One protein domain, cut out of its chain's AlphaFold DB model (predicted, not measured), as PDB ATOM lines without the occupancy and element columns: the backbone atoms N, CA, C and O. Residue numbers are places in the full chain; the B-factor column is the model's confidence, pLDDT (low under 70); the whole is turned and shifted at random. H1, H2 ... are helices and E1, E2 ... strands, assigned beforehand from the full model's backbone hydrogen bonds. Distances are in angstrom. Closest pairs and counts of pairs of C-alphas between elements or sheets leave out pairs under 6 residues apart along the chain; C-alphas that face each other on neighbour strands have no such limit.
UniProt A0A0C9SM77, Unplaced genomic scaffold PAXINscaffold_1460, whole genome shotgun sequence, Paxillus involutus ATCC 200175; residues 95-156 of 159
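What this domain is: This is residues 95 to 156 of the 159 residues of an uncharacterized protein of Paxillus involutus ATCC 200175 (UniProt A0A0C9SM77). A small parallel sheet of three short strands, E1, E2 and E3, has two helices on one face and no named helix on the other: H2 packs over the sheet, and the longer H1 packs by its edge strand E1. At one end of the long axis is the loop between E1 and H1, and at the other is the long link of residues 120 to 131, from H1 to E2. The 62 printed residues, with two named helices and three named strands in the order E1, H1, E2, H2, E3, are of mixed class. The sheet's order is E1, E2, E3. The whole is compact, with a radius of gyration of the C-alphas of 11.4 A, yet elongated, spanning 34 by 21 by 17 A.

How they stand to each other: In the sheet, E2, residues 132 to 135, is the inner strand between the edge strands E1, residues 95 to 97, and E3, residues 151 to 155. E1 and E2 are parallel at 26 degrees, with N 96 and O 133 at 2.8 A and N 135 and O 96 at 2.8 A, within hydrogen-bond range. E2 and E3 are parallel at 13 degrees, with N 155 and O 134 within range at 2.9 A. E1 and E3 are apart. H2, residues 137 to 143, is on the sheet at a height of 8.6 A and runs along the strands, at 16 degrees to E2 on the local plane. It lies over E2, but only just: of its 7 C-alphas 3 fall on E2 and 2 on E1. Its closest C-alphas to E2 are those of Lys 140 and Val 134, 6.2 A apart. H1, residues 107 to 119, is also on the sheet; its closest C-alphas to E1 are those of Thr 115 and Val 96, 7.4 A apart. H1 touches H2 with residues 108 to 112 alone, the closest C-alphas being those of His 108 and Ser 139, 5.9 A apart. The two helices run the same way at a steep tilt of 39 degrees. With H1 and H2 on one face of the sheet, the arrangement has two layers, one of helices and one of strands. E1, H1, E2 and E2, H2, E3 are strand-helix-strand units, two parallel neighbour strands with a helix between, each with a right-handed crossover. In H1 and H2 every O i to N i+4 pair is within hydrogen-bond range.

Where its parts are: E1 begins at C-alpha 95, (-14.487, 13.961, 2.525), and is 6.3 A long from first to last C-alpha. H1 begins at C-alpha 107, (-8.185, 16.497, -11.540), and is 18.7 A long. E2 is 9.9 A long and H2 10.1 A. E3, 11.4 A long, ends at C-alpha 155, (-14.477, 24.722, 3.294).

The domain as a whole: The two C-alphas farthest apart, those of Leu 103 and Glu 123, are 34.4 A apart. The printed part has no cut. The link from H1 to E2, 12 residues, is long; that from E2 to H2 is tight, and those from E1 to H1 and from H2 to E3 are short. The mean pLDDT of the printed part is 90.0, and no printed residue is under 70.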
ATOM      1  N   ILE A  95     -15.345  12.777   2.556       93.69
ATOM      2  CA  ILE A  95     -14.487  13.961   2.525       93.69
ATOM      3  C   ILE A  95     -13.897  14.081   1.123       93.69
ATOM      4  O   ILE A  95     -13.033  13.303   0.720       93.69
ATOM      5  N   VAL A  96     -14.382  15.058   0.362       93.94
ATOM      6  CA  VAL A  96     -13.930  15.314  -1.006       93.94
ATOM      7  C   VAL A  96     -12.935  16.458  -0.988       93.94
ATOM      8  O   VAL A  96     -13.308  17.611  -0.784       93.94
ATOM      9  N   VAL A  97     -11.669  16.145  -1.243       94.06
ATOM     10  CA  VAL A  97     -10.590  17.136  -1.257       94.06
ATOM     11  C   VAL A  97     -10.305  17.590  -2.684       94.06
ATOM     12  O   VAL A  97     -10.085  16.782  -3.586       94.06
ATOM     13  N   SER A  98     -10.315  18.901  -2.893       94.12
ATOM     14  CA  SER A  98     -10.055  19.568  -4.167       94.12
ATOM     15  C   SER A  98      -9.355  20.910  -3.944       94.12
ATOM     16  O   SER A  98      -8.951  21.223  -2.827       94.12
ATOM     17  N   SER A  99      -9.178  21.703  -5.006       93.00
ATOM     18  CA  SER A  99      -8.598  23.047  -4.905       93.00
ATOM     19  C   SER A  99      -9.612  24.134  -5.237       93.00
ATOM     20  O   SER A  99     -10.530  23.921  -6.027       93.00
ATOM     21  N   ASP A 100      -9.373  25.343  -4.734       92.25
ATOM     22  CA  ASP A 100     -10.178  26.528  -5.066       92.25
ATOM     23  C   ASP A 100      -9.883  27.060  -6.476       92.25
ATOM     24  O   ASP A 100     -10.752  27.568  -7.190       92.25
ATOM     25  N   LYS A 101      -8.631  26.903  -6.924       90.62
ATOM     26  CA  LYS A 101      -8.162  27.395  -8.225       90.62
ATOM     27  C   LYS A 101      -8.381  26.375  -9.345       90.62
ATOM     28  O   LYS A 101      -8.444  25.167  -9.125       90.62
ATOM     29  N   GLY A 102      -8.537  26.893 -10.564       91.00
ATOM     30  CA  GLY A 102      -8.641  26.096 -11.792       91.00
ATOM     31  C   GLY A 102      -7.281  25.812 -12.440       91.00
ATOM     32  O   GLY A 102      -6.247  25.887 -11.786       91.00
ATOM     33  N   LEU A 103      -7.296  25.530 -13.750       93.62
ATOM     34  CA  LEU A 103      -6.105  25.289 -14.593       93.62
ATOM     35  C   LEU A 103      -5.268  24.051 -14.205       93.62
ATOM     36  O   LEU A 103      -4.099  23.949 -14.558       93.62
ATOM     37  N   CYS A 104      -5.884  23.080 -13.531       92.56
ATOM     38  CA  CYS A 104      -5.266  21.817 -13.113       92.56
ATOM     39  C   CYS A 104      -5.594  20.631 -14.048       92.56
ATOM     40  O   CYS A 104      -5.452  19.472 -13.659       92.56
ATOM     41  N   GLY A 105      -6.123  20.896 -15.245       94.19
ATOM     42  CA  GLY A 105      -6.606  19.853 -16.153       94.19
ATOM     43  C   GLY A 105      -7.811  19.089 -15.589       94.19
ATOM     44  O   GLY A 105      -8.775  19.692 -15.119       94.19
ATOM     45  N   GLY A 106      -7.763  17.755 -15.650       94.94
ATOM     46  CA  GLY A 106      -8.891  16.869 -15.332       94.94
ATOM     47  C   GLY A 106      -9.059  16.465 -13.863       94.94
ATOM     48  O   GLY A 106      -9.960  15.682 -13.578       94.94
ATOM     49  N   ILE A 107      -8.230  16.968 -12.940       95.00
ATOM     50  CA  ILE A 107      -8.185  16.497 -11.540       95.00
ATOM     51  C   ILE A 107      -9.536  16.667 -10.823       95.00
ATOM     52  O   ILE A 107     -10.060  15.719 -10.249       95.00
ATOM     53  N   HIS A 108     -10.160  17.846 -10.894       94.38
ATOM     54  CA  HIS A 108     -11.446  18.083 -10.207       94.38
ATOM     55  C   HIS A 108     -12.573  17.205 -10.751       94.38
ATOM     56  O   HIS A 108     -13.424  16.719 -10.003       94.38
ATOM     57  N   SER A 109     -12.544  16.966 -12.063       94.12
ATOM     58  CA  SER A 109     -13.505  16.105 -12.744       94.12
ATOM     59  C   SER A 109     -13.307  14.634 -12.393       94.12
ATOM     60  O   SER A 109     -14.298  13.927 -12.208       94.12
ATOM     61  N   SER A 110     -12.062  14.160 -12.267       94.94
ATOM     62  CA  SER A 110     -11.784  12.780 -11.858       94.94
ATOM     63  C   SER A 110     -12.189  12.536 -10.406       94.94
ATOM     64  O   SER A 110     -12.871  11.548 -10.146       94.94
ATOM     65  N   VAL A 111     -11.881  13.466  -9.496       94.56
ATOM     66  CA  VAL A 111     -12.293  13.399  -8.084       94.56
ATOM     67  C   VAL A 111     -13.814  13.360  -7.968       94.56
ATOM     68  O   VAL A 111     -14.366  12.421  -7.403       94.56
ATOM     69  N   SER A 112     -14.519  14.307  -8.591       93.06
ATOM     70  CA  SER A 112     -15.985  14.352  -8.509       93.06
ATOM     71  C   SER A 112     -16.649  13.138  -9.174       93.06
ATOM     72  O   SER A 112     -17.725  12.706  -8.763       93.06
ATOM     73  N   LYS A 113     -16.033  12.565 -10.218       93.25
ATOM     74  CA  LYS A 113     -16.491  11.313 -10.840       93.25
ATOM     75  C   LYS A 113     -16.268  10.110  -9.922       93.25
ATOM     76  O   LYS A 113     -17.150   9.263  -9.852       93.25
ATOM     77  N   ALA A 114     -15.133  10.040  -9.229       93.00
ATOM     78  CA  ALA A 114     -14.856   8.990  -8.252       93.00
ATOM     79  C   ALA A 114     -15.849   9.043  -7.084       93.00
ATOM     80  O   ALA A 114     -16.423   8.017  -6.742       93.00
ATOM     81  N   THR A 115     -16.149  10.239  -6.561       91.69
ATOM     82  CA  THR A 115     -17.185  10.417  -5.530       91.69
ATOM     83  C   THR A 115     -18.541   9.912  -6.014       91.69
ATOM     84  O   THR A 115     -19.166   9.105  -5.341       91.69
ATOM     85  N   ARG A 116     -18.979  10.307  -7.216       90.31
ATOM     86  CA  ARG A 116     -20.245   9.820  -7.789       90.31
ATOM     87  C   ARG A 116     -20.287   8.301  -7.945       90.31
ATOM     88  O   ARG A 116     -21.318   7.700  -7.683       90.31
ATOM     89  N   ARG A 117     -19.176   7.690  -8.361       91.25
ATOM     90  CA  ARG A 117     -19.065   6.229  -8.466       91.25
ATOM     91  C   ARG A 117     -19.181   5.551  -7.107       91.25
ATOM     92  O   ARG A 117     -19.883   4.563  -7.028       91.25
ATOM     93  N   ALA A 118     -18.569   6.109  -6.066       88.50
ATOM     94  CA  ALA A 118     -18.664   5.565  -4.713       88.50
ATOM     95  C   ALA A 118     -20.090   5.634  -4.134       88.50
ATOM     96  O   ALA A 118     -20.470   4.771  -3.356       88.50
ATOM     97  N   PHE A 119     -20.891   6.631  -4.526       85.81
ATOM     98  CA  PHE A 119     -22.314   6.705  -4.162       85.81
ATOM     99  C   PHE A 119     -23.202   5.746  -4.966       85.81
ATOM    100  O   PHE A 119     -24.248   5.335  -4.480       85.81
ATOM    101  N   ALA A 120     -22.809   5.421  -6.197       85.94
ATOM    102  CA  ALA A 120     -23.538   4.515  -7.081       85.94
ATOM    103  C   ALA A 120     -23.027   3.066  -7.011       85.94
ATOM    104  O   ALA A 120     -23.403   2.250  -7.851       85.94
ATOM    105  N   ASP A 121     -22.126   2.765  -6.074       85.69
ATOM    106  CA  ASP A 121     -21.516   1.449  -5.940       85.69
ATOM    107  C   ASP A 121     -22.512   0.456  -5.324       85.69
ATOM    108  O   ASP A 121     -23.023   0.663  -4.221       85.69
ATOM    109  N   THR A 122     -22.795  -0.620  -6.055       74.69
ATOM    110  CA  THR A 122     -23.741  -1.665  -5.643       74.69
ATOM    111  C   THR A 122     -23.107  -2.656  -4.665       74.69
ATOM    112  O   THR A 122     -23.822  -3.273  -3.879       74.69
ATOM    113  N   GLU A 123     -21.779  -2.817  -4.688       75.38
ATOM    114  CA  GLU A 123     -21.074  -3.786  -3.834       75.38
ATOM    115  C   GLU A 123     -20.962  -3.296  -2.386       75.38
ATOM    116  O   GLU A 123     -21.022  -4.086  -1.447       75.38
ATOM    117  N   ASN A 124     -20.860  -1.980  -2.200       76.00
ATOM    118  CA  ASN A 124     -20.807  -1.331  -0.895       76.00
ATOM    119  C   ASN A 124     -21.919  -0.284  -0.787       76.00
ATOM    120  O   ASN A 124     -21.622   0.909  -0.883       76.00
ATOM    121  N   PRO A 125     -23.181  -0.699  -0.573       78.00
ATOM    122  CA  PRO A 125     -24.298   0.229  -0.530       78.00
ATOM    123  C   PRO A 125     -24.087   1.253   0.584       78.00
ATOM    124  O   PRO A 125     -23.813   0.913   1.739       78.00
ATOM    125  N   VAL A 126     -24.200   2.520   0.205       82.56
ATOM    126  CA  VAL A 126     -24.057   3.661   1.100       82.56
ATOM    127  C   VAL A 126     -25.431   4.267   1.321       82.56
ATOM    128  O   VAL A 126     -26.216   4.372   0.377       82.56
ATOM    129  N   ASP A 127     -25.733   4.662   2.556       83.31
ATOM    130  CA  ASP A 127     -27.026   5.275   2.852       83.31
ATOM    131  C   ASP A 127     -27.226   6.534   2.003       83.31
ATOM    132  O   ASP A 127     -26.314   7.358   1.873       83.31
ATOM    133  N   ALA A 128     -28.440   6.701   1.472       80.81
ATOM    134  CA  ALA A 128     -28.797   7.825   0.610       80.81
ATOM    135  C   ALA A 128     -28.609   9.191   1.294       80.81
ATOM    136  O   ALA A 128     -28.333  10.167   0.607       80.81
ATOM    137  N   ASP A 129     -28.666   9.244   2.630       85.06
ATOM    138  CA  ASP A 129     -28.462  10.448   3.454       85.06
ATOM    139  C   ASP A 129     -27.014  10.613   3.954       85.06
ATOM    140  O   ASP A 129     -26.729  11.346   4.910       85.06
ATOM    141  N   SER A 130     -26.067   9.902   3.341       88.69
ATOM    142  CA  SER A 130     -24.653  10.011   3.689       88.69
ATOM    143  C   SER A 130     -24.127  11.419   3.384       88.69
ATOM    144  O   SER A 130     -24.235  11.878   2.239       88.69
ATOM    145  N   PRO A 131     -23.572  12.129   4.385       92.12
ATOM    146  CA  PRO A 131     -23.119  13.499   4.206       92.12
ATOM    147  C   PRO A 131     -21.828  13.572   3.383       92.12
ATOM    148  O   PRO A 131     -20.935  12.728   3.485       92.12
ATOM    149  N   ILE A 132     -21.705  14.639   2.602       93.00
ATOM    150  CA  ILE A 132     -20.520  15.004   1.834       93.00
ATOM    151  C   ILE A 132     -19.972  16.305   2.406       93.00
ATOM    152  O   ILE A 132     -20.658  17.330   2.442       93.00
ATOM    153  N   MET A 133     -18.710  16.266   2.813       94.62
ATOM    154  CA  MET A 133     -17.930  17.434   3.170       94.62
ATOM    155  C   MET A 133     -16.925  17.725   2.063       94.62
ATOM    156  O   MET A 133     -16.133  16.864   1.680       94.62
ATOM    157  N   VAL A 134     -16.961  18.942   1.532       94.44
ATOM    158  CA  VAL A 134     -16.092  19.339   0.423       94.44
ATOM    159  C   VAL A 134     -15.035  20.313   0.912       94.44
ATOM    160  O   VAL A 134     -15.339  21.311   1.557       94.44
ATOM    161  N   ILE A 135     -13.788  20.039   0.561       94.44
ATOM    162  CA  ILE A 135     -12.675  20.972   0.686       94.44
ATOM    163  C   ILE A 135     -12.355  21.466  -0.724       94.44
ATOM    164  O   ILE A 135     -12.002  20.683  -1.609       94.44
ATOM    165  N   GLY A 136     -12.516  22.763  -0.945       93.00
ATOM    166  CA  GLY A 136     -12.256  23.436  -2.207       93.00
ATOM    167  C   GLY A 136     -13.510  23.746  -3.034       93.00
ATOM    168  O   GLY A 136     -14.423  22.927  -3.184       93.00
ATOM    169  N   ASP A 137     -13.530  24.926  -3.653       92.25
ATOM    170  CA  ASP A 137     -14.701  25.411  -4.398       92.25
ATOM    171  C   ASP A 137     -14.976  24.654  -5.715       92.25
ATOM    172  O   ASP A 137     -16.117  24.613  -6.193       92.25
ATOM    173  N   LYS A 138     -13.967  24.018  -6.332       92.56
ATOM    174  CA  LYS A 138     -14.144  23.371  -7.647       92.56
ATOM    175  C   LYS A 138     -14.948  22.080  -7.586       92.56
ATOM    176  O   LYS A 138     -15.836  21.905  -8.425       92.56
ATOM    177  N   SER A 139     -14.702  21.212  -6.609       90.88
ATOM    178  CA  SER A 139     -15.534  20.014  -6.443       90.88
ATOM    179  C   SER A 139     -16.930  20.360  -5.931       90.88
ATOM    180  O   SER A 139     -17.894  19.731  -6.363       90.88
ATOM    181  N   LYS A 140     -17.083  21.422  -5.124       92.25
ATOM    182  CA  LYS A 140     -18.399  21.916  -4.682       92.25
ATOM    183  C   LYS A 140     -19.284  22.253  -5.879       92.25
ATOM    184  O   LYS A 140     -20.417  21.783  -5.968       92.25
ATOM    185  N   ALA A 141     -18.756  23.007  -6.842       91.25
ATOM    186  CA  ALA A 141     -19.491  23.392  -8.047       91.25
ATOM    187  C   ALA A 141     -19.900  22.192  -8.926       91.25
ATOM    188  O   ALA A 141     -20.915  22.255  -9.618       91.25
ATOM    189  N   GLN A 142     -19.127  21.100  -8.920       91.44
ATOM    190  CA  GLN A 142     -19.448  19.893  -9.690       91.44
ATOM    191  C   GLN A 142     -20.398  18.938  -8.962       91.44
ATOM    192  O   GLN A 142     -21.196  18.267  -9.622       91.44
ATOM    193  N   LEU A 143     -20.286  18.824  -7.638       90.94
ATOM    194  CA  LEU A 143     -21.095  17.916  -6.824       90.94
ATOM    195  C   LEU A 143     -22.457  18.515  -6.474       90.94
ATOM    196  O   LEU A 143     -23.441  17.789  -6.528       90.94
ATOM    197  N   SER A 144     -22.550  19.828  -6.254       91.56
ATOM    198  CA  SER A 144     -23.828  20.525  -6.005       91.56
ATOM    199  C   SER A 144     -24.861  20.365  -7.122       91.56
ATOM    200  O   SER A 144     -26.049  20.493  -6.871       91.56
ATOM    201  N   ARG A 145     -24.438  20.044  -8.350       89.38
ATOM    202  CA  ARG A 145     -25.356  19.782  -9.473       89.38
ATOM    203  C   ARG A 145     -26.036  18.416  -9.413       89.38
ATOM    204  O   ARG A 145     -27.033  18.225 -10.091       89.38
ATOM    205  N   VAL A 146     -25.453  17.457  -8.691       86.25
ATOM    206  CA  VAL A 146     -25.881  16.046  -8.714       86.25
ATOM    207  C   VAL A 146     -26.294  15.561  -7.326       86.25
ATOM    208  O   VAL A 146     -27.272  14.840  -7.205       86.25
ATOM    209  N   LEU A 147     -25.568  15.965  -6.283       85.69
ATOM    210  CA  LEU A 147     -25.728  15.518  -4.898       85.69
ATOM    211  C   LEU A 147     -25.897  16.732  -3.971       85.69
ATOM    212  O   LEU A 147     -25.159  16.894  -3.002       85.69
ATOM    213  N   ALA A 148     -26.827  17.634  -4.306       85.75
ATOM    214  CA  ALA A 148     -27.061  18.863  -3.541       85.75
ATOM    215  C   ALA A 148     -27.510  18.577  -2.101       85.75
ATOM    216  O   ALA A 148     -27.001  19.188  -1.165       85.75
ATOM    217  N   ASN A 149     -28.417  17.612  -1.938       88.00
ATOM    218  CA  ASN A 149     -29.044  17.285  -0.655       88.00
ATOM    219  C   ASN A 149     -28.065  16.649   0.343       88.00
ATOM    220  O   ASN A 149     -28.262  16.735   1.549       88.00
ATOM    221  N   ASN A 150     -26.989  16.044  -0.160       88.94
ATOM    222  CA  ASN A 150     -25.977  15.376   0.650       88.94
ATOM    223  C   ASN A 150     -24.869  16.318   1.131       88.94
ATOM    224  O   ASN A 150     -24.049  15.918   1.954       88.94
ATOM    225  N   LEU A 151     -24.780  17.548   0.616       89.94
ATOM    226  CA  LEU A 151     -23.723  18.485   0.995       89.94
ATOM    227  C   LEU A 151     -23.973  19.035   2.401       89.94
ATOM    228  O   LEU A 151     -24.803  19.915   2.595       89.94
ATOM    229  N   ALA A 152     -23.206  18.540   3.369       90.81
ATOM    230  CA  ALA A 152     -23.319  18.970   4.757       90.81
ATOM    231  C   ALA A 152     -22.486  20.225   5.028       90.81
ATOM    232  O   ALA A 152     -22.953  21.165   5.664       90.81
ATOM    233  N   LEU A 153     -21.235  20.245   4.556       90.88
ATOM    234  CA  LEU A 153     -20.314  21.331   4.867       90.88
ATOM    235  C   LEU A 153     -19.300  21.549   3.743       90.88
ATOM    236  O   LEU A 153     -18.905  20.621   3.034       90.88
ATOM    237  N   THR A 154     -18.896  22.800   3.537       90.94
ATOM    238  CA  THR A 154     -17.849  23.143   2.572       90.94
ATOM    239  C   THR A 154     -16.850  24.106   3.181       90.94
ATOM    240  O   THR A 154     -17.241  25.102   3.783       90.94
ATOM    241  N   PHE A 155     -15.573  23.831   2.955       92.69
ATOM    242  CA  PHE A 155     -14.477  24.722   3.294       92.69
ATOM    243  C   PHE A 155     -13.763  25.184   2.026       92.69
ATOM    244  O   PHE A 155     -13.541  24.390   1.111       92.69
ATOM    245  N   ASN A 156     -13.363  26.448   1.994       91.25
ATOM    246  CA  ASN A 156     -12.541  27.031   0.941       91.25
ATOM    247  C   ASN A 156     -11.415  27.866   1.560       91.25
ATOM    248  O   ASN A 156     -11.411  28.113   2.766       91.25
TER     249      ASN A 156